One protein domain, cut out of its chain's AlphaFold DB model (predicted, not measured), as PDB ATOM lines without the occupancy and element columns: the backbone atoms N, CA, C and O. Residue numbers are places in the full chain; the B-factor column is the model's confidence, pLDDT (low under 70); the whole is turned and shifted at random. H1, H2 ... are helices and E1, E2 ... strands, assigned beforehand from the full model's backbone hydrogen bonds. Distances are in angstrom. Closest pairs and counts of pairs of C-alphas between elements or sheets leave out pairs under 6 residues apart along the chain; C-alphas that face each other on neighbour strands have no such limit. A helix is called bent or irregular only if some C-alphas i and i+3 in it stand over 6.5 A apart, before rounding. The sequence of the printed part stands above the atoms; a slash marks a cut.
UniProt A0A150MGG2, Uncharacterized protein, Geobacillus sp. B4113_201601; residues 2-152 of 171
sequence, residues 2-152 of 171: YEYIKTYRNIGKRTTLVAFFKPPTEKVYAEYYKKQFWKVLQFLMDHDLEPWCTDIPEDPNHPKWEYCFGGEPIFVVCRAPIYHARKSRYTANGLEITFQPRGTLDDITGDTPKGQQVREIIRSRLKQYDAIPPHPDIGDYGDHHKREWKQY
ATOM      1  N   TYR A   2     -46.603 -28.613 100.816       96.19
ATOM      2  CA  TYR A   2     -46.374 -28.439  99.368       96.19
ATOM      3  C   TYR A   2     -46.785 -27.086  98.809       96.19
ATOM      4  O   TYR A   2     -45.973 -26.432  98.171       96.19
ATOM      5  N   GLU A   3     -48.009 -26.642  99.088       96.00
ATOM      6  CA  GLU A   3     -48.481 -25.342  98.596       96.00
ATOM      7  C   GLU A   3     -47.586 -24.188  99.053       96.00
ATOM      8  O   GLU A   3     -47.291 -23.283  98.280       96.00
ATOM      9  N   TYR A   4     -47.071 -24.257 100.283       97.00
ATOM     10  CA  TYR A   4     -46.100 -23.285 100.766       97.00
ATOM     11  C   TYR A   4     -44.776 -23.383  99.994       97.00
ATOM     12  O   TYR A   4     -44.315 -22.372  99.480       97.00
ATOM     13  N   ILE A   5     -44.200 -24.578  99.823       96.12
ATOM     14  CA  ILE A   5     -42.946 -24.763  99.066       96.12
ATOM     15  C   ILE A   5     -43.076 -24.310  97.604       96.12
ATOM     16  O   ILE A   5     -42.184 -23.652  97.079       96.12
ATOM     17  N   LYS A   6     -44.218 -24.554  96.959       94.69
ATOM     18  CA  LYS A   6     -44.471 -24.113  95.578       94.69
ATOM     19  C   LYS A   6     -44.586 -22.595  95.433       94.69
ATOM     20  O   LYS A   6     -44.369 -22.071  94.345       94.69
ATOM     21  N   THR A   7     -44.953 -21.882  96.498       95.75
ATOM     22  CA  THR A   7     -45.326 -20.462  96.411       95.75
ATOM     23  C   THR A   7     -44.450 -19.525  97.236       95.75
ATOM     24  O   THR A   7     -44.532 -18.315  97.030       95.75
ATOM     25  N   TYR A   8     -43.583 -20.021  98.129       95.94
ATOM     26  CA  TYR A   8     -42.903 -19.181  99.127       95.94
ATOM     27  C   TYR A   8     -42.090 -18.034  98.511       95.94
ATOM     28  O   TYR A   8     -42.094 -16.927  99.050       95.94
ATOM     29  N   ARG A   9     -41.463 -18.258  97.347       93.00
ATOM     30  CA  ARG A   9     -40.695 -17.228  96.625       93.00
ATOM     31  C   ARG A   9     -41.568 -16.046  96.175       93.00
ATOM     32  O   ARG A   9     -41.072 -14.926  96.109       93.00
ATOM     33  N   ASN A  10     -42.862 -16.280  95.949       95.19
ATOM     34  CA  ASN A  10     -43.847 -15.256  95.585       95.19
ATOM     35  C   ASN A  10     -44.478 -14.573  96.809       95.19
ATOM     36  O   ASN A  10     -45.025 -13.483  96.677       95.19
ATOM     37  N   ILE A  11     -44.414 -15.193  97.996       95.38
ATOM     38  CA  ILE A  11     -44.939 -14.606  99.242       95.38
ATOM     39  C   ILE A  11     -44.048 -13.445  99.694       95.38
ATOM     40  O   ILE A  11     -44.541 -12.393 100.096       95.38
ATOM     41  N   GLY A  12     -42.728 -13.628  99.644       91.31
ATOM     42  CA  GLY A  12     -41.780 -12.571  99.971       91.31
ATOM     43  C   GLY A  12     -40.363 -13.078 100.187       91.31
ATOM     44  O   GLY A  12     -40.127 -14.265 100.398       91.31
ATOM     45  N   LYS A  13     -39.407 -12.142 100.194       88.88
ATOM     46  CA  LYS A  13     -37.975 -12.445 100.359       88.88
ATOM     47  C   LYS A  13     -37.674 -13.261 101.622       88.88
ATOM     48  O   LYS A  13     -36.810 -14.127 101.608       88.88
ATOM     49  N   ARG A  14     -38.360 -12.948 102.724       89.31
ATOM     50  CA  ARG A  14     -38.272 -13.670 103.996       89.31
ATOM     51  C   ARG A  14     -39.668 -14.135 104.354       89.31
ATOM     52  O   ARG A  14     -40.519 -13.318 104.687       89.31
ATOM     53  N   THR A  15     -39.889 -15.433 104.260       95.31
ATOM     54  CA  THR A  15     -41.149 -16.071 104.627       95.31
ATOM     55  C   THR A  15     -40.853 -17.382 105.334       95.31
ATOM     56  O   THR A  15     -39.787 -17.973 105.168       95.31
ATOM     57  N   THR A  16     -41.785 -17.829 106.158       95.81
ATOM     58  CA  THR A  16     -41.644 -19.025 106.985       95.81
ATOM     59  C   THR A  16     -43.020 -19.634 107.179       95.81
ATOM     60  O   THR A  16     -43.990 -18.904 107.385       95.81
ATOM     61  N   LEU A  17     -43.110 -20.961 107.146       97.75
ATOM     62  CA  LEU A  17     -44.313 -21.666 107.571       97.75
ATOM     63  C   LEU A  17     -44.155 -22.094 109.027       97.75
ATOM     64  O   LEU A  17     -43.176 -22.746 109.380       97.75
ATOM     65  N   VAL A  18     -45.135 -21.770 109.863       97.94
ATOM     66  CA  VAL A  18     -45.172 -22.209 111.260       97.94
ATOM     67  C   VAL A  18     -46.364 -23.138 111.453       97.94
ATOM     68  O   VAL A  18     -47.502 -22.757 111.184       97.94
ATOM     69  N   ALA A  19     -46.100 -24.363 111.900       98.00
ATOM     70  CA  ALA A  19     -47.114 -25.357 112.219       98.00
ATOM     71  C   ALA A  19     -47.272 -25.479 113.737       98.00
ATOM     72  O   ALA A  19     -46.294 -25.708 114.449       98.00
ATOM     73  N   PHE A  20     -48.512 -25.372 114.211       97.69
ATOM     74  CA  PHE A  20     -48.881 -25.575 115.609       97.69
ATOM     75  C   PHE A  20     -49.597 -26.909 115.759       97.69
ATOM     76  O   PHE A  20     -50.487 -27.240 114.972       97.69
ATOM     77  N   PHE A  21     -49.232 -27.664 116.787       96.94
ATOM     78  CA  PHE A  21     -49.838 -28.954 117.086       96.94
ATOM     79  C   PHE A  21     -50.660 -28.845 118.360       96.94
ATOM     80  O   PHE A  21     -50.258 -28.182 119.316       96.94
ATOM     81  N   LYS A  22     -51.805 -29.533 118.383       95.31
ATOM     82  CA  LYS A  22     -52.677 -29.569 119.557       95.31
ATOM     83  C   LYS A  22     -51.862 -29.985 120.797       95.31
ATOM     84  O   LYS A  22     -51.226 -31.043 120.758       95.31
ATOM     85  N   PRO A  23     -51.864 -29.190 121.881       94.19
ATOM     86  CA  PRO A  23     -51.128 -29.536 123.086       94.19
ATOM     87  C   PRO A  23     -51.726 -30.792 123.741       94.19
ATOM     88  O   PRO A  23     -52.930 -31.041 123.618       94.19
ATOM     89  N   PRO A  24     -50.902 -31.598 124.431       92.62
ATOM     90  CA  PRO A  24     -51.403 -32.729 125.198       92.62
ATOM     91  C   PRO A  24     -52.301 -32.240 126.338       92.62
ATOM     92  O   PRO A  24     -52.099 -31.160 126.887       92.62
ATOM     93  N   THR A  25     -53.297 -33.049 126.691       92.12
ATOM     94  CA  THR A  25     -54.205 -32.777 127.817       92.12
ATOM     95  C   THR A  25     -53.558 -33.074 129.168       92.12
ATOM     96  O   THR A  25     -53.958 -32.509 130.179       92.12
ATOM     97  N   GLU A  26     -52.562 -33.958 129.185       92.81
ATOM     98  CA  GLU A  26     -51.806 -34.343 130.373       92.81
ATOM     99  C   GLU A  26     -50.445 -33.643 130.419       92.81
ATOM    100  O   GLU A  26     -49.918 -33.177 129.404       92.81
ATOM    101  N   LYS A  27     -49.843 -33.604 131.613       91.19
ATOM    102  CA  LYS A  27     -48.481 -33.100 131.783       91.19
ATOM    103  C   LYS A  27     -47.495 -34.021 131.064       91.19
ATOM    104  O   LYS A  27     -47.408 -35.208 131.360       91.19
ATOM    105  N   VAL A  28     -46.703 -33.443 130.167       95.56
ATOM    106  CA  VAL A  28     -45.638 -34.131 129.431       95.56
ATOM    107  C   VAL A  28     -44.285 -33.461 129.678       95.56
ATOM    108  O   VAL A  28     -44.211 -32.353 130.208       95.56
ATOM    109  N   TYR A  29     -43.209 -34.127 129.266       94.19
ATOM    110  CA  TYR A  29     -41.829 -33.686 129.486       94.19
ATOM    111  C   TYR A  29     -41.067 -33.521 128.166       94.19
ATOM    112  O   TYR A  29     -41.588 -33.832 127.095       94.19
ATOM    113  N   ALA A  30     -39.816 -33.059 128.244       95.25
ATOM    114  CA  ALA A  30     -38.953 -32.795 127.091       95.25
ATOM    115  C   ALA A  30     -38.942 -33.921 126.051       95.25
ATOM    116  O   ALA A  30     -39.121 -33.666 124.861       95.25
ATOM    117  N   GLU A  31     -38.820 -35.168 126.505       95.75
ATOM    118  CA  GLU A  31     -38.750 -36.332 125.620       95.75
ATOM    119  C   GLU A  31     -40.012 -36.530 124.771       95.75
ATOM    120  O   GLU A  31     -39.928 -36.954 123.620       95.75
ATOM    121  N   TYR A  32     -41.188 -36.149 125.284       96.94
ATOM    122  CA  TYR A  32     -42.419 -36.186 124.499       96.94
ATOM    123  C   TYR A  32     -42.311 -35.267 123.281       96.94
ATOM    124  O   TYR A  32     -42.508 -35.718 122.155       96.94
ATOM    125  N   TYR A  33     -41.950 -33.998 123.485       97.50
ATOM    126  CA  TYR A  33     -41.830 -33.034 122.390       97.50
ATOM    127  C   TYR A  33     -40.703 -33.407 121.431       97.50
ATOM    128  O   TYR A  33     -40.912 -33.331 120.221       97.50
ATOM    129  N   LYS A  34     -39.563 -33.894 121.948       96.69
ATOM    130  CA  LYS A  34     -38.465 -34.413 121.120       96.69
ATOM    131  C   LYS A  34     -38.950 -35.533 120.202       96.69
ATOM    132  O   LYS A  34     -38.764 -35.464 118.987       96.69
ATOM    133  N   LYS A  35     -39.662 -36.518 120.748       97.25
ATOM    134  CA  LYS A  35     -40.230 -37.625 119.975       97.25
ATOM    135  C   LYS A  35     -41.270 -37.163 118.953       97.25
ATOM    136  O   LYS A  35     -41.249 -37.645 117.825       97.25
ATOM    137  N   GLN A  36     -42.184 -36.262 119.321       98.06
ATOM    138  CA  GLN A  36     -43.204 -35.762 118.391       98.06
ATOM    139  C   GLN A  36     -42.587 -34.947 117.251       98.06
ATOM    140  O   GLN A  36     -42.968 -35.139 116.102       98.06
ATOM    141  N   PHE A  37     -41.601 -34.102 117.551       98.50
ATOM    142  CA  PHE A  37     -40.866 -33.333 116.550       98.50
ATOM    143  C   PHE A  37     -40.273 -34.241 115.465       98.50
ATOM    144  O   PHE A  37     -40.583 -34.083 114.284       98.50
ATOM    145  N   TRP A  38     -39.491 -35.248 115.865       98.31
ATOM    146  CA  TRP A  38     -38.873 -36.177 114.916       98.31
ATOM    147  C   TRP A  38     -39.897 -37.042 114.181       98.31
ATOM    148  O   TRP A  38     -39.712 -37.316 113.000       98.31
ATOM    149  N   LYS A  39     -41.004 -37.423 114.834       98.31
ATOM    150  CA  LYS A  39     -42.112 -38.125 114.171       98.31
ATOM    151  C   LYS A  39     -42.757 -37.298 113.065       98.31
ATOM    152  O   LYS A  39     -43.080 -37.861 112.030       98.31
ATOM    153  N   VAL A  40     -42.951 -35.995 113.272       98.38
ATOM    154  CA  VAL A  40     -43.505 -35.111 112.237       98.38
ATOM    155  C   VAL A  40     -42.555 -35.021 111.049       98.38
ATOM    156  O   VAL A  40     -42.998 -35.167 109.914       98.38
ATOM    157  N   LEU A  41     -41.258 -34.815 111.296       98.12
ATOM    158  CA  LEU A  41     -40.272 -34.757 110.217       98.12
ATOM    159  C   LEU A  41     -40.166 -36.088 109.463       98.12
ATOM    160  O   LEU A  41     -40.149 -36.084 108.239       98.12
ATOM    161  N   GLN A  42     -40.163 -37.223 110.168       98.00
ATOM    162  CA  GLN A  42     -40.177 -38.535 109.522       98.00
ATOM    163  C   GLN A  42     -41.449 -38.727 108.692       98.00
ATOM    164  O   GLN A  42     -41.364 -39.117 107.537       98.00
ATOM    165  N   PHE A  43     -42.621 -38.387 109.240       97.69
ATOM    166  CA  PHE A  43     -43.889 -38.489 108.517       97.69
ATOM    167  C   PHE A  43     -43.874 -37.672 107.222       97.69
ATOM    168  O   PHE A  43     -44.316 -38.161 106.187       97.69
ATOM    169  N   LEU A  44     -43.357 -36.441 107.265       97.12
ATOM    170  CA  LEU A  44     -43.224 -35.604 106.077       97.12
ATOM    171  C   LEU A  44     -42.246 -36.210 105.062       97.12
ATOM    172  O   LEU A  44     -42.570 -36.228 103.882       97.12
ATOM    173  N   MET A  45     -41.102 -36.734 105.507       95.62
ATOM    174  CA  MET A  45     -40.123 -37.400 104.639       95.62
ATOM    175  C   MET A  45     -40.702 -38.653 103.963       95.62
ATOM    176  O   MET A  45     -40.545 -38.835 102.759       95.62
ATOM    177  N   ASP A  46     -41.412 -39.493 104.719       96.06
ATOM    178  CA  ASP A  46     -42.011 -40.735 104.216       96.06
ATOM    179  C   ASP A  46     -43.089 -40.465 103.152       96.06
ATOM    180  O   ASP A  46     -43.290 -41.272 102.246       96.06
ATOM    181  N   HIS A  47     -43.772 -39.320 103.252       95.88
ATOM    182  CA  HIS A  47     -44.865 -38.920 102.362       95.88
ATOM    183  C   HIS A  47     -44.452 -37.855 101.336       95.88
ATOM    184  O   HIS A  47     -45.326 -37.259 100.700       95.88
ATOM    185  N   ASP A  48     -43.153 -37.592 101.171       96.00
ATOM    186  CA  ASP A  48     -42.694 -36.635 100.172       96.00
ATOM    187  C   ASP A  48     -42.784 -37.236  98.757       96.00
ATOM    188  O   ASP A  48     -42.041 -38.137  98.410       96.00
ATOM    189  N   LEU A  49     -43.689 -36.770  97.907       93.06
ATOM    190  CA  LEU A  49     -43.809 -37.171  96.507       93.06
ATOM    191  C   LEU A  49     -42.619 -36.737  95.637       93.06
ATOM    192  O   LEU A  49     -42.412 -37.328  94.579       93.06
ATOM    193  N   GLU A  50     -41.850 -35.734  96.058       95.19
ATOM    194  CA  GLU A  50     -40.674 -35.279  95.317       95.19
ATOM    195  C   GLU A  50     -39.435 -36.121  95.681       95.19
ATOM    196  O   GLU A  50     -39.344 -36.693  96.776       95.19
ATOM    197  N   PRO A  51     -38.457 -36.250  94.768       93.44
ATOM    198  CA  PRO A  51     -37.170 -36.838  95.106       93.44
ATOM    199  C   PRO A  51     -36.394 -35.942  96.083       93.44
ATOM    200  O   PRO A  51     -36.631 -34.737  96.191       93.44
ATOM    201  N   TRP A  52     -35.415 -36.537  96.768       94.38
ATOM    202  CA  TRP A  52     -34.449 -35.776  97.558       94.38
ATOM    203  C   TRP A  52     -33.702 -34.769  96.668       94.38
ATOM    204  O   TRP A  52     -33.445 -35.046  95.494       94.38
ATOM    205  N   CYS A  53     -33.351 -33.598  97.208       94.06
ATOM    206  CA  CYS A  53     -32.657 -32.560  96.447       94.06
ATOM    207  C   CYS A  53     -31.303 -33.072  95.939       94.06
ATOM    208  O   CYS A  53     -30.474 -33.509  96.731       94.06
ATOM    209  N   THR A  54     -31.043 -32.945  94.636       91.88
ATOM    210  CA  THR A  54     -29.823 -33.472  93.996       91.88
ATOM    211  C   THR A  54     -28.530 -32.881  94.555       91.88
ATOM    212  O   THR A  54     -27.511 -33.562  94.597       91.88
ATOM    213  N   ASP A  55     -28.575 -31.628  95.011       92.56
ATOM    214  CA  ASP A  55     -27.405 -30.905  95.524       92.56
ATOM    215  C   ASP A  55     -27.187 -31.100  97.036       92.56
ATOM    216  O   ASP A  55     -26.214 -30.587  97.599       92.56
ATOM    217  N   ILE A  56     -28.087 -31.831  97.706       95.88
ATOM    218  CA  ILE A  56     -28.021 -32.099  99.142       95.88
ATOM    219  C   ILE A  56     -27.632 -33.568  99.358       95.88
ATOM    220  O   ILE A  56     -28.346 -34.466  98.917       95.88
ATOM    221  N   PRO A  57     -26.523 -33.846 100.063       95.81
ATOM    222  CA  PRO A  57     -26.141 -35.199 100.447       95.81
ATOM    223  C   PRO A  57     -27.274 -35.932 101.167       95.81
ATOM    224  O   PRO A  57     -28.009 -35.328 101.942       95.81
ATOM    225  N   GLU A  58     -27.359 -37.246 100.980       93.38
ATOM    226  CA  GLU A  58     -28.358 -38.081 101.660       93.38
ATOM    227  C   GLU A  58     -27.911 -38.545 103.057       93.38
ATOM    228  O   GLU A  58     -28.751 -38.803 103.918       93.38
ATOM    229  N   ASP A  59     -26.598 -38.641 103.312       95.00
ATOM    230  CA  ASP A  59     -26.064 -39.056 104.616       95.00
ATOM    231  C   ASP A  59     -26.220 -37.930 105.653       95.00
ATOM    232  O   ASP A  59     -25.562 -36.895 105.510       95.00
ATOM    233  N   PRO A  60     -26.996 -38.118 106.740       95.25
ATOM    234  CA  PRO A  60     -27.162 -37.114 107.793       95.25
ATOM    235  C   PRO A  60     -25.870 -36.764 108.540       95.25
ATOM    236  O   PRO A  60     -25.831 -35.791 109.297       95.25
ATOM    237  N   ASN A  61     -24.796 -37.532 108.358       94.75
ATOM    238  CA  ASN A  61     -23.475 -37.207 108.885       94.75
ATOM    239  C   ASN A  61     -22.620 -36.390 107.913       94.75
ATOM    240  O   ASN A  61     -21.493 -36.035 108.272       94.75
ATOM    241  N   HIS A  62     -23.120 -36.050 106.728       97.00
ATOM    242  CA  HIS A  62     -22.425 -35.149 105.826       97.00
ATOM    243  C   HIS A  62     -22.569 -33.690 106.316       97.00
ATOM    244  O   HIS A  62     -23.670 -33.268 106.664       97.00
ATOM    245  N   PRO A  63     -21.500 -32.867 106.322       95.94
ATOM    246  CA  PRO A  63     -21.553 -31.469 106.791       95.94
ATOM    247  C   PRO A  63     -22.556 -30.574 106.048       95.94
ATOM    248  O   PRO A  63     -23.075 -29.610 106.600       95.94
ATOM    249  N   LYS A  64     -22.809 -30.903 104.778       95.38
ATOM    250  CA  LYS A  64     -23.796 -30.243 103.909       95.38
ATOM    251  C   LYS A  64     -25.165 -30.936 103.878       95.38
ATOM    252  O   LYS A  64     -25.975 -30.618 103.024       95.38
ATOM    253  N   TRP A  65     -25.413 -31.925 104.733       96.69
ATOM    254  CA  TRP A  65     -26.747 -32.510 104.818       96.69
ATOM    255  C   TRP A  65     -27.721 -31.502 105.431       96.69
ATOM    256  O   TRP A  65     -27.411 -30.868 106.442       96.69
ATOM    257  N   GLU A  66     -28.913 -31.404 104.857       96.25
ATOM    258  CA  GLU A  66     -30.047 -30.669 105.407       96.25
ATOM    259  C   GLU A  66     -31.338 -31.423 105.091       96.25
ATOM    260  O   GLU A  66     -31.415 -32.143 104.102       96.25
ATOM    261  N   TYR A  67     -32.358 -31.267 105.930       97.06
ATOM    262  CA  TYR A  67     -33.673 -31.831 105.677       97.06
ATOM    263  C   TYR A  67     -34.284 -31.261 104.390       97.06
ATOM    264  O   TYR A  67     -34.407 -30.046 104.250       97.06
ATOM    265  N   CYS A  68     -34.724 -32.130 103.483       96.81
ATOM    266  CA  CYS A  68     -35.425 -31.740 102.264       96.81
ATOM    267  C   CYS A  68     -36.908 -32.109 102.347       96.81
ATOM    268  O   CYS A  68     -37.268 -33.149 102.901       96.81
ATOM    269  N   PHE A  69     -37.768 -31.257 101.787       96.62
ATOM    270  CA  PHE A  69     -39.159 -31.607 101.504       96.62
ATOM    271  C   PHE A  69     -39.657 -30.868 100.261       96.62
ATOM    272  O   PHE A  69     -39.500 -29.649 100.157       96.62
ATOM    273  N   GLY A  70     -40.309 -31.577  99.344       96.00
ATOM    274  CA  GLY A  70     -40.855 -31.002  98.118       96.00
ATOM    275  C   GLY A  70     -39.780 -30.443  97.189       96.00
ATOM    276  O   GLY A  70     -39.981 -29.383  96.599       96.00
ATOM    277  N   GLY A  71     -38.626 -31.113  97.119       94.88
ATOM    278  CA  GLY A  71     -37.493 -30.699  96.288       94.88
ATOM    279  C   GLY A  71     -36.752 -29.449  96.778       94.88
ATOM    280  O   GLY A  71     -35.907 -28.928  96.052       94.88
ATOM    281  N   GLU A  72     -37.015 -28.974  98.000       95.81
ATOM    282  CA  GLU A  72     -36.349 -27.809  98.594       95.81
ATOM    283  C   GLU A  72     -35.665 -28.185  99.925       95.81
ATOM    284  O   GLU A  72     -36.275 -28.872 100.752       95.81
ATOM    285  N   PRO A  73     -34.417 -27.740 100.167       96.00
ATOM    286  CA  PRO A  73     -33.783 -27.805 101.481       96.00
ATOM    287  C   PRO A  73     -34.450 -26.858 102.490       96.00
ATOM    288  O   PRO A  73     -34.739 -25.694 102.197       96.00
ATOM    289  N   ILE A  74     -34.687 -27.342 103.708       96.00
ATOM    290  CA  ILE A  74     -35.467 -26.647 104.732       96.00
ATOM    291  C   ILE A  74     -34.749 -26.700 106.074       96.00
ATOM    292  O   ILE A  74     -34.587 -27.759 106.684       96.00
ATOM    293  N   PHE A  75     -34.441 -25.521 106.602       95.56
ATOM    294  CA  PHE A  75     -34.036 -25.384 107.987       95.56
ATOM    295  C   PHE A  75     -35.275 -25.421 108.881       95.56
ATOM    296  O   PHE A  75     -36.235 -24.667 108.678       95.56
ATOM    297  N   VAL A  76     -35.272 -26.297 109.882       97.44
ATOM    298  CA  VAL A  76     -36.415 -26.477 110.780       97.44
ATOM    299  C   VAL A  76     -36.063 -26.105 112.211       97.44
ATOM    300  O   VAL A  76     -34.934 -26.268 112.664       97.44
ATOM    301  N   VAL A  77     -37.044 -25.576 112.933       97.56
ATOM    302  CA  VAL A  77     -36.883 -25.113 114.311       97.56
ATOM    303  C   VAL A  77     -38.053 -25.590 115.155       97.56
ATOM    304  O   VAL A  77     -39.201 -25.236 114.889       97.56
ATOM    305  N   CYS A  78     -37.749 -26.333 116.215       98.31
ATOM    306  CA  CYS A  78     -38.703 -26.683 117.259       98.31
ATOM    307  C   CYS A  78     -38.846 -25.550 118.284       98.31
ATOM    308  O   CYS A  78     -37.843 -25.042 118.800       98.31
ATOM    309  N   ARG A  79     -40.088 -25.243 118.668       98.50
ATOM    310  CA  ARG A  79     -40.417 -24.549 119.919       98.50
ATOM    311  C   ARG A  79     -41.382 -25.379 120.758       98.50
ATOM    312  O   ARG A  79     -42.204 -26.115 120.212       98.50
ATOM    313  N   ALA A  80     -41.243 -25.303 122.079       98.19
ATOM    314  CA  ALA A  80     -42.090 -26.043 123.018       98.19
ATOM    315  C   ALA A  80     -42.095 -25.410 124.429       98.19
ATOM    316  O   ALA A  80     -41.185 -24.647 124.757       98.19
ATOM    317  N   PRO A  81     -43.054 -25.758 125.310       97.12
ATOM    318  CA  PRO A  81     -43.101 -25.255 126.689       97.12
ATOM    319  C   PRO A  81     -41.944 -25.720 127.586       97.12
ATOM    320  O   PRO A  81     -41.799 -25.233 128.701       97.12
ATOM    321  N   ILE A  82     -41.142 -26.681 127.121       95.88
ATOM    322  CA  ILE A  82     -40.049 -27.314 127.880       95.88
ATOM    323  C   ILE A  82     -38.790 -26.454 127.986       95.88
ATOM    324  O   ILE A  82     -37.862 -26.836 128.690       95.88
ATOM    325  N   TYR A  83     -38.729 -25.353 127.236       97.81
ATOM    326  CA  TYR A  83     -37.564 -24.485 127.223       97.81
ATOM    327  C   TYR A  83     -37.696 -23.409 128.299       97.81
ATOM    328  O   TYR A  83     -38.517 -22.499 128.179       97.81
ATOM    329  N   HIS A  84     -36.877 -23.502 129.340       96.50
ATOM    330  CA  HIS A  84     -36.813 -22.528 130.424       96.50
ATOM    331  C   HIS A  84     -35.575 -21.641 130.286       96.50
ATOM    332  O   HIS A  84     -35.667 -20.417 130.408       96.50
ATOM    333  N   ALA A  85     -34.425 -22.251 129.994       97.44
ATOM    334  CA  ALA A  85     -33.167 -21.546 129.796       97.44
ATOM    335  C   ALA A  85     -33.076 -20.922 128.393       97.44
ATOM    336  O   ALA A  85     -32.583 -19.800 128.247       97.44
ATOM    337  N   ARG A  86     -33.608 -21.597 127.363       97.25
ATOM    338  CA  ARG A  86     -33.665 -21.086 125.976       97.25
ATOM    339  C   ARG A  86     -35.011 -20.464 125.635       97.25
ATOM    340  O   ARG A  86     -35.809 -21.032 124.888       97.25
ATOM    341  N   LYS A  87     -35.257 -19.253 126.126       97.56
ATOM    342  CA  LYS A  87     -36.494 -18.503 125.850       97.56
ATOM    343  C   LYS A  87     -36.767 -18.335 124.352       97.56
ATOM    344  O   LYS A  87     -37.921 -18.343 123.940       97.56
ATOM    345  N   SER A  88     -35.732 -18.259 123.515       96.62
ATOM    346  CA  SER A  88     -35.824 -18.194 122.046       96.62
ATOM    347  C   SER A  88     -36.516 -19.405 121.402       96.62
ATOM    348  O   SER A  88     -37.005 -19.322 120.268       96.62
ATOM    349  N   ARG A  89     -36.578 -20.527 122.127       97.31
ATOM    350  CA  ARG A  89     -37.240 -21.775 121.733       97.31
ATOM    351  C   ARG A  89     -38.529 -22.038 122.520       97.31
ATOM    352  O   ARG A  89     -39.195 -23.039 122.273       97.31
ATOM    353  N   TYR A  90     -38.910 -21.167 123.449       97.94
ATOM    354  CA  TYR A  90     -40.138 -21.330 124.220       97.94
ATOM    355  C   TYR A  90     -41.380 -20.966 123.393       97.94
ATOM    356  O   TYR A  90     -41.379 -20.010 122.620       97.94
ATOM    357  N   THR A  91     -42.464 -21.713 123.594       96.88
ATOM    358  CA  THR A  91     -43.823 -21.345 123.166       96.88
ATOM    359  C   THR A  91     -44.822 -21.944 124.154       96.88
ATOM    360  O   THR A  91     -44.605 -23.044 124.662       96.88
ATOM    361  N   ALA A  92     -45.920 -21.241 124.442       94.50
ATOM    362  CA  ALA A  92     -46.948 -21.716 125.376       94.50
ATOM    363  C   ALA A  92     -47.967 -22.673 124.722       94.50
ATOM    364  O   ALA A  92     -48.736 -23.332 125.416       94.50
ATOM    365  N   ASN A  93     -47.971 -22.767 123.389       92.00
ATOM    366  CA  ASN A  93     -49.041 -23.403 122.612       92.00
ATOM    367  C   ASN A  93     -48.850 -24.915 122.380       92.00
ATOM    368  O   ASN A  93     -49.581 -25.516 121.597       92.00
ATOM    369  N   GLY A  94     -47.875 -25.543 123.042       96.00
ATOM    370  CA  GLY A  94     -47.492 -26.932 122.785       96.00
ATOM    371  C   GLY A  94     -46.350 -27.036 121.775       96.00
ATOM    372  O   GLY A  94     -45.425 -26.233 121.813       96.00
ATOM    373  N   LEU A  95     -46.366 -28.058 120.916       98.25
ATOM    374  CA  LEU A  95     -45.330 -28.204 119.893       98.25
ATOM    375  C   LEU A  95     -45.581 -27.195 118.771       98.25
ATOM    376  O   LEU A  95     -46.679 -27.128 118.217       98.25
ATOM    377  N   GLU A  96     -44.539 -26.467 118.408       98.44
ATOM    378  CA  GLU A  96     -44.513 -25.576 117.257       98.44
ATOM    379  C   GLU A  96     -43.287 -25.915 116.409       98.44
ATOM    380  O   GLU A  96     -42.179 -26.077 116.931       98.44
ATOM    381  N   ILE A  97     -43.482 -26.028 115.096       98.62
ATOM    382  CA  ILE A  97     -42.398 -26.269 114.144       98.62
ATOM    383  C   ILE A  97     -42.399 -25.159 113.108       98.62
ATOM    384  O   ILE A  97     -43.363 -24.954 112.374       98.62
ATOM    385  N   THR A  98     -41.288 -24.442 113.058       98.19
ATOM    386  CA  THR A  98     -40.970 -23.474 112.016       98.19
ATOM    387  C   THR A  98     -40.233 -24.194 110.890       98.19
ATOM    388  O   THR A  98     -39.208 -24.821 111.143       98.19
ATOM    389  N   PHE A  99     -40.740 -24.082 109.663       97.94
ATOM    390  CA  PHE A  99     -40.129 -24.576 108.432       97.94
ATOM    391  C   PHE A  99     -39.671 -23.392 107.585       97.94
ATOM    392  O   PHE A  99     -40.487 -22.560 107.173       97.94
ATOM    393  N   GLN A 100     -38.370 -23.322 107.325       95.94
ATOM    394  CA  GLN A 100     -37.749 -22.215 106.617       95.94
ATOM    395  C   GLN A 100     -36.945 -22.723 105.411       95.94
ATOM    396  O   GLN A 100     -35.851 -23.253 105.596       95.94
ATOM    397  N   PRO A 101     -37.462 -22.559 104.178       95.50
ATOM    398  CA  PRO A 101     -36.730 -22.901 102.962       95.50
ATOM    399  C   PRO A 101     -35.388 -22.173 102.901       95.50
ATOM    400  O   PRO A 101     -35.332 -20.965 103.190       95.50
ATOM    401  N   ARG A 102     -34.322 -22.869 102.494       90.31
ATOM    402  CA  ARG A 102     -32.971 -22.292 102.428       90.31
ATOM    403  C   ARG A 102     -32.924 -21.074 101.516       90.31
ATOM    404  O   ARG A 102     -32.294 -20.092 101.897       90.31
ATOM    405  N   GLY A 103     -33.697 -21.067 100.427       87.94
ATOM    406  CA  GLY A 103     -33.795 -19.923  99.512       87.94
ATOM    407  C   GLY A 103     -34.200 -18.589 100.166       87.94
ATOM    408  O   GLY A 103     -33.974 -17.521  99.604       87.94
ATOM    409  N   THR A 104     -34.783 -18.611 101.372       88.81
ATOM    410  CA  THR A 104     -35.100 -17.392 102.149       88.81
ATOM    411  C   THR A 104     -33.911 -16.836 102.946       88.81
ATOM    412  O   THR A 104     -34.009 -15.758 103.543       88.81
ATOM    413  N   LEU A 105     -32.797 -17.571 102.973       83.25
ATOM    414  CA  LEU A 105     -31.584 -17.316 103.754       83.25
ATOM    415  C   LEU A 105     -30.340 -17.076 102.881       83.25
ATOM    416  O   LEU A 105     -29.285 -16.754 103.430       83.25
ATOM    417  N   ASP A 106     -30.456 -17.186 101.554       81.12
ATOM    418  CA  ASP A 106     -29.329 -17.108 100.609       81.12
ATOM    419  C   ASP A 106     -28.500 -15.819 100.745       81.12
ATOM    420  O   ASP A 106     -27.294 -15.826 100.528       81.12
ATOM    421  N   ASP A 107     -29.110 -14.698 101.153       78.25
ATOM    422  CA  ASP A 107     -28.408 -13.413 101.301       78.25
ATOM    423  C   ASP A 107     -27.786 -13.173 102.688       78.25
ATOM    424  O   ASP A 107     -27.306 -12.063 102.955       78.25
ATOM    425  N   ILE A 108     -27.834 -14.172 103.579       77.94
ATOM    426  CA  ILE A 108     -27.311 -14.119 104.956       77.94
ATOM    427  C   ILE A 108     -26.486 -15.365 105.338       77.94
ATOM    428  O   ILE A 108     -26.356 -15.734 106.515       77.94
ATOM    429  N   THR A 109     -25.910 -16.030 104.342       78.25
ATOM    430  CA  THR A 109     -24.996 -17.159 104.526       78.25
ATOM    431  C   THR A 109     -23.689 -16.717 105.203       78.25
ATOM    432  O   THR A 109     -23.231 -15.583 105.040       78.25
ATOM    433  N   GLY A 110     -23.106 -17.586 106.038       74.38
ATOM    434  CA  GLY A 110     -21.964 -17.243 106.907       74.38
ATOM    435  C   GLY A 110     -20.631 -17.008 106.180       74.38
ATOM    436  O   GLY A 110     -19.665 -16.552 106.784       74.38
ATOM    437  N   ASP A 111     -20.582 -17.294 104.886       78.69
ATOM    438  CA  ASP A 111     -19.447 -17.096 103.985       78.69
ATOM    439  C   ASP A 111     -19.398 -15.688 103.366       78.69
ATOM    440  O   ASP A 111     -18.399 -15.324 102.748       78.69
ATOM    441  N   THR A 112     -20.432 -14.863 103.566       83.38
ATOM    442  CA  THR A 112     -20.453 -13.470 103.091       83.38
ATOM    443  C   THR A 112     -20.273 -12.473 104.244       83.38
ATOM    444  O   THR A 112     -20.821 -12.697 105.326       83.38
ATOM    445  N   PRO A 113     -19.607 -11.316 104.039       86.19
ATOM    446  CA  PRO A 113     -19.470 -10.291 105.084       86.19
ATOM    447  C   PRO A 113     -20.819  -9.817 105.642       86.19
ATOM    448  O   PRO A 113     -20.993  -9.633 106.846       86.19
ATOM    449  N   LYS A 114     -21.816  -9.675 104.760       86.69
ATOM    450  CA  LYS A 114     -23.182  -9.307 105.142       86.69
ATOM    451  C   LYS A 114     -23.830 -10.381 106.017       86.69
ATOM    452  O   LYS A 114     -24.448 -10.054 107.029       86.69
ATOM    453  N   GLY A 115     -23.709 -11.654 105.643       86.69
ATOM    454  CA  GLY A 115     -24.268 -12.749 106.425       86.69
ATOM    455  C   GLY A 115     -23.571 -12.937 107.768       86.69
ATOM    456  O   GLY A 115     -24.254 -13.169 108.765       86.69
ATOM    457  N   GLN A 116     -22.255 -12.728 107.838       86.88
ATOM    458  CA  GLN A 116     -21.501 -12.695 109.098       86.88
ATOM    459  C   GLN A 116     -22.039 -11.610 110.035       86.88
ATOM    460  O   GLN A 116     -22.418 -11.919 111.163       86.88
ATOM    461  N   GLN A 117     -22.204 -10.380 109.540       89.69
ATOM    462  CA  GLN A 117     -22.763  -9.277 110.326       89.69
ATOM    463  C   GLN A 117     -24.186  -9.580 110.826       89.69
ATOM    464  O   GLN A 117     -24.514  -9.351 111.991       89.69
ATOM    465  N   VAL A 118     -25.051 -10.132 109.967       88.31
ATOM    466  CA  VAL A 118     -26.413 -10.528 110.366       88.31
ATOM    467  C   VAL A 118     -26.374 -11.604 111.455       88.31
ATOM    468  O   VAL A 118     -27.115 -11.513 112.437       88.31
ATOM    469  N   ARG A 119     -25.496 -12.603 111.327       86.38
ATOM    470  CA  ARG A 119     -25.332 -13.678 112.316       86.38
ATOM    471  C   ARG A 119     -24.787 -13.163 113.641       86.38
ATOM    472  O   ARG A 119     -25.271 -13.594 114.683       86.38
ATOM    473  N   GLU A 120     -23.845 -12.228 113.630       89.81
ATOM    474  CA  GLU A 120     -23.345 -11.568 114.843       89.81
ATOM    475  C   GLU A 120     -24.463 -10.836 115.587       89.81
ATOM    476  O   GLU A 120     -24.612 -11.002 116.800       89.81
ATOM    477  N   ILE A 121     -25.312 -10.100 114.862       92.62
ATOM    478  CA  ILE A 121     -26.480  -9.427 115.443       92.62
ATOM    479  C   ILE A 121     -27.439 -10.451 116.065       92.62
ATOM    480  O   ILE A 121     -27.891 -10.257 117.196       92.62
ATOM    481  N   ILE A 122     -27.733 -11.552 115.365       89.94
ATOM    482  CA  ILE A 122     -28.594 -12.628 115.884       89.94
ATOM    483  C   ILE A 122     -27.985 -13.239 117.154       89.94
ATOM    484  O   ILE A 122     -28.671 -13.332 118.170       89.94
ATOM    485  N   ARG A 123     -26.697 -13.604 117.131       91.12
ATOM    486  CA  ARG A 123     -25.983 -14.192 118.278       91.12
ATOM    487  C   ARG A 123     -25.973 -13.242 119.479       91.12
ATOM    488  O   ARG A 123     -26.225 -13.682 120.600       91.12
ATOM    489  N   SER A 124     -25.748 -11.948 119.253       93.88
ATOM    490  CA  SER A 124     -25.780 -10.918 120.300       93.88
ATOM    491  C   SER A 124     -27.164 -10.798 120.944       93.88
ATOM    492  O   SER A 124     -27.283 -10.820 122.169       93.88
ATOM    493  N   ARG A 125     -28.230 -10.770 120.132       95.56
ATOM    494  CA  ARG A 125     -29.617 -10.733 120.627       95.56
ATOM    495  C   ARG A 125     -29.982 -11.985 121.416       95.56
ATOM    496  O   ARG A 125     -30.571 -11.872 122.484       95.56
ATOM    497  N   LEU A 126     -29.603 -13.166 120.926       95.06
ATOM    498  CA  LEU A 126     -29.840 -14.423 121.638       95.06
ATOM    499  C   LEU A 126     -29.132 -14.442 122.993       95.06
ATOM    500  O   LEU A 126     -29.750 -14.816 123.979       95.06
ATOM    501  N   LYS A 127     -27.888 -13.953 123.074       94.06
ATOM    502  CA  LYS A 127     -27.142 -13.859 124.339       94.06
ATOM    503  C   LYS A 127     -27.825 -12.961 125.380       94.06
ATOM    504  O   LYS A 127     -27.660 -13.190 126.572       94.06
ATOM    505  N   GLN A 128     -28.549 -11.931 124.945       95.62
ATOM    506  CA  GLN A 128     -29.308 -11.047 125.837       95.62
ATOM    507  C   GLN A 128     -30.672 -11.630 126.229       95.62
ATOM    508  O   GLN A 128     -31.221 -11.264 127.265       95.62
ATOM    509  N   TYR A 129     -31.240 -12.492 125.383       97.25
ATOM    510  CA  TYR A 129     -32.592 -13.015 125.546       97.25
ATOM    511  C   TYR A 129     -32.637 -14.352 126.293       97.25
ATOM    512  O   TYR A 129     -33.470 -14.536 127.185       97.25
ATOM    513  N   ASP A 130     -31.745 -15.275 125.942       97.69
ATOM    514  CA  ASP A 130     -31.640 -16.589 126.565       97.69
ATOM    515  C   ASP A 130     -30.859 -16.505 127.882       97.69
ATOM    516  O   ASP A 130     -29.926 -15.718 128.034       97.69
ATOM    517  N   ALA A 131     -31.231 -17.344 128.846       97.62
ATOM    518  CA  ALA A 131     -30.556 -17.436 130.141       97.62
ATOM    519  C   ALA A 131     -29.334 -18.377 130.112       97.62
ATOM    520  O   ALA A 131     -28.731 -18.645 131.147       97.62
ATOM    521  N   ILE A 132     -28.979 -18.896 128.934       97.31
ATOM    522  CA  ILE A 132     -27.895 -19.852 128.709       97.31
ATOM    523  C   ILE A 132     -27.117 -19.462 127.443       97.31
ATOM    524  O   ILE A 132     -27.716 -18.934 126.499       97.31
ATOM    525  N   PRO A 133     -25.795 -19.709 127.371       96.31
ATOM    526  CA  PRO A 133     -25.050 -19.537 126.130       96.31
ATOM    527  C   PRO A 133     -25.596 -20.395 124.970       96.31
ATOM    528  O   PRO A 133     -26.298 -21.394 125.189       96.31
ATOM    529  N   PRO A 134     -25.235 -20.045 123.719       95.06
ATOM    530  CA  PRO A 134     -25.535 -20.867 122.551       95.06
ATOM    531  C   PRO A 134     -25.126 -22.329 122.763       95.06
ATOM    532  O   PRO A 134     -24.074 -22.608 123.340       95.06
ATOM    533  N   HIS A 135     -25.962 -23.255 122.295       96.69
ATOM    534  CA  HIS A 135     -25.667 -24.682 122.385       96.69
ATOM    535  C   HIS A 135     -24.419 -25.040 121.558       96.69
ATOM    536  O   HIS A 135     -24.280 -24.512 120.452       96.69
ATOM    537  N   PRO A 136     -23.546 -25.961 122.016       95.94
ATOM    538  CA  PRO A 136     -22.355 -26.375 121.270       95.94
ATOM    539  C   PRO A 136     -22.630 -26.938 119.873       95.94
ATOM    540  O   PRO A 136     -21.763 -26.856 119.011       95.94
ATOM    541  N   ASP A 137     -23.825 -27.472 119.617       96.19
ATOM    542  CA  ASP A 137     -24.210 -27.947 118.279       96.19
ATOM    543  C   ASP A 137     -24.604 -26.822 117.312       96.19
ATOM    544  O   ASP A 137     -24.693 -27.068 116.111       96.19
ATOM    545  N   ILE A 138     -24.814 -25.592 117.797       93.81
ATOM    546  CA  ILE A 138     -25.091 -24.457 116.914       93.81
ATOM    547  C   ILE A 138     -23.846 -24.172 116.072       93.81
ATOM    548  O   ILE A 138     -22.727 -24.086 116.591       93.81
ATOM    549  N   GLY A 139     -24.036 -24.037 114.765       91.25
ATOM    550  CA  GLY A 139     -22.952 -23.902 113.806       91.25
ATOM    551  C   GLY A 139     -23.413 -23.379 112.457       91.25
ATOM    552  O   GLY A 139     -24.607 -23.211 112.201       91.25
ATOM    553  N   ASP A 140     -22.437 -23.093 111.607       89.31
ATOM    554  CA  ASP A 140     -22.691 -22.658 110.243       89.31
ATOM    555  C   ASP A 140     -22.855 -23.878 109.324       89.31
ATOM    556  O   ASP A 140     -22.216 -24.916 109.506       89.31
ATOM    557  N   TYR A 141     -23.751 -23.755 108.347       90.12
ATOM    558  CA  TYR A 141     -24.022 -24.814 107.381       90.12
ATOM    559  C   TYR A 141     -22.747 -25.183 106.612       90.12
ATOM    560  O   TYR A 141     -22.053 -24.301 106.103       90.12
ATOM    561  N   GLY A 142     -22.451 -26.480 106.506       91.25
ATOM    562  CA  GLY A 142     -21.248 -26.979 105.841       91.25
ATOM    563  C   GLY A 142     -20.002 -27.077 106.726       91.25
ATOM    564  O   GLY A 142     -19.006 -27.629 106.262       91.25
ATOM    565  N   ASP A 143     -20.031 -26.613 107.982       93.25
ATOM    566  CA  ASP A 143     -18.924 -26.819 108.926       93.25
ATOM    567  C   ASP A 143     -18.723 -28.322 109.195       93.25
ATOM    568  O   ASP A 143     -19.627 -29.034 109.639       93.25
ATOM    569  N   HIS A 144     -17.504 -28.811 108.947       93.81
ATOM    570  CA  HIS A 144     -17.136 -30.220 109.083       93.81
ATOM    571  C   HIS A 144     -17.343 -30.786 110.496       93.81
ATOM    572  O   HIS A 144     -17.551 -31.997 110.645       93.81
ATOM    573  N   HIS A 145     -17.355 -29.935 111.520       93.12
ATOM    574  CA  HIS A 145     -17.574 -30.308 112.917       93.12
ATOM    575  C   HIS A 145     -19.038 -30.196 113.360       93.12
ATOM    576  O   HIS A 145     -19.362 -30.542 114.498       93.12
ATOM    577  N   LYS A 146     -19.936 -29.730 112.486       94.88
ATOM    578  CA  LYS A 146     -21.345 -29.464 112.801       94.88
ATOM    579  C   LYS A 146     -22.260 -30.316 111.943       94.88
ATOM    580  O   LYS A 146     -21.868 -30.831 110.899       94.88
ATOM    581  N   ARG A 147     -23.487 -30.519 112.412       96.75
ATOM    582  CA  ARG A 147     -24.525 -31.252 111.682       96.75
ATOM    583  C   ARG A 147     -25.820 -30.472 111.781       96.75
ATOM    584  O   ARG A 147     -26.274 -30.206 112.893       96.75
ATOM    585  N   GLU A 148     -26.406 -30.131 110.638       95.25
ATOM    586  CA  GLU A 148     -27.555 -29.223 110.585       95.25
ATOM    587  C   GLU A 148     -28.729 -29.752 111.419       95.25
ATOM    588  O   GLU A 148     -29.312 -29.017 112.215       95.25
ATOM    589  N   TRP A 149     -28.988 -31.064 111.352       97.19
ATOM    590  CA  TRP A 149     -30.078 -31.705 112.088       97.19
ATOM    591  C   TRP A 149     -29.967 -31.599 113.610       97.19
ATOM    592  O   TRP A 149     -30.986 -31.631 114.300       97.19
ATOM    593  N   LYS A 150     -28.762 -31.425 114.162       97.50
ATOM    594  CA  LYS A 150     -28.601 -31.222 115.607       97.50
ATOM    595  C   LYS A 150     -29.149 -29.872 116.067       97.50
ATOM    596  O   LYS A 150     -29.487 -29.720 117.234       97.50
ATOM    597  N   GLN A 151     -29.264 -28.898 115.163       96.50
ATOM    598  CA  GLN A 151     -29.759 -27.552 115.468       96.50
ATOM    599  C   GLN A 151     -31.292 -27.460 115.476       96.50
ATOM    600  O   GLN A 151     -31.848 -26.475 115.971       96.50
ATOM    601  N   TYR A 152     -31.972 -28.469 114.924       97.81
ATOM    602  CA  TYR A 152     -33.413 -28.466 114.676       97.81
ATOM    603  C   TYR A 152     -34.250 -28.502 115.951       97.81
ATOM    604  O   TYR A 152     -35.247 -27.785 116.088       97.81
TER     605      TYR A 152
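What this domain is: This is residues 2 to 152 of the 171 residues of an uncharacterized protein of Geobacillus sp. B4113_201601 (UniProt A0A150MGG2). A small, three-stranded sheet runs through the middle of this domain, with the long helix H2 lying along one face, H1 beside the strands, and the equally long H3 set far out on the other side. Much of the rest is long loops, and the short H4 near the last printed residue only grazes the sheet. You will find 151 printed residues with four named helices and three named strands in the order H1 E1 H2 E2 E3 H3 H4, and under half of the residues are in them. The sheet's order is E1 E3 E2, antiparallel throughout, and the class is mixed, helices and strands. The whole is compact, with a radius of gyration of the C-alphas of 15.9 A and spans of 42 by 38 by 32 A.

How they stand to each other: Begin at the inner strand E3, residues 96 to 101. On one side of it is E1, residues 17 to 20, antiparallel, with N 19 and O 97 at 2.8 A. On the other side is E2, residues 72 to 79, which forms a hairpin with E3; N 77 and O 98 are 2.9 A apart. H2, residues 30 to 46, is on the sheet at a height of 10.1 A over it, in two layers, a helix on one face of a sheet. It runs along the strands, at 19 degrees to E2 on the local plane, and its closest C-alphas to E2 are those of Phe 37 and Cys 78, 7.0 A apart. E1, H2 and E2 make a split strand-helix-strand unit, two strands running the same way with E3 between them, and its crossover is right-handed. H1, residues 2 to 11, stands at the sheet's level; the C-alphas of Tyr 4 and Leu 17 are its closest to E1, at 7.2 A. H3, residues 113 to 129, is not on the sheet, and is apart from H2 and from H4, residues 148 to 151. Every O i to N i+4 pair is within hydrogen-bond range in H2 and H3, and 4 of 6 are in H1; H4 is too short for such a pair.

Where its parts are: Find C-alpha 2 at (-46.374, -28.439, 99.368), where H1 begins; it is irregular, with C-alphas 6 and 9 at 7.9 A. H2 is 24.4 A long and E2 22.0 A, while E3 spans 16.5 A and E1 10.0 A. Look for C-alpha 113 at (-19.470, -10.291, 105.084); from there H3 runs 24.5 A. H4 ends at C-alpha 151, (-29.759, -27.552, 115.468).

The domain as a whole: The two C-alphas farthest apart are those of Glu 26 and Pro 113, at 47.6 A. The printed part has no cut. The links from H2 to E2, E2 to E3, E3 to H3 and H3 to H4 are long. No printed residue is under 70 in pLDDT, and the mean of the printed part is 94.2.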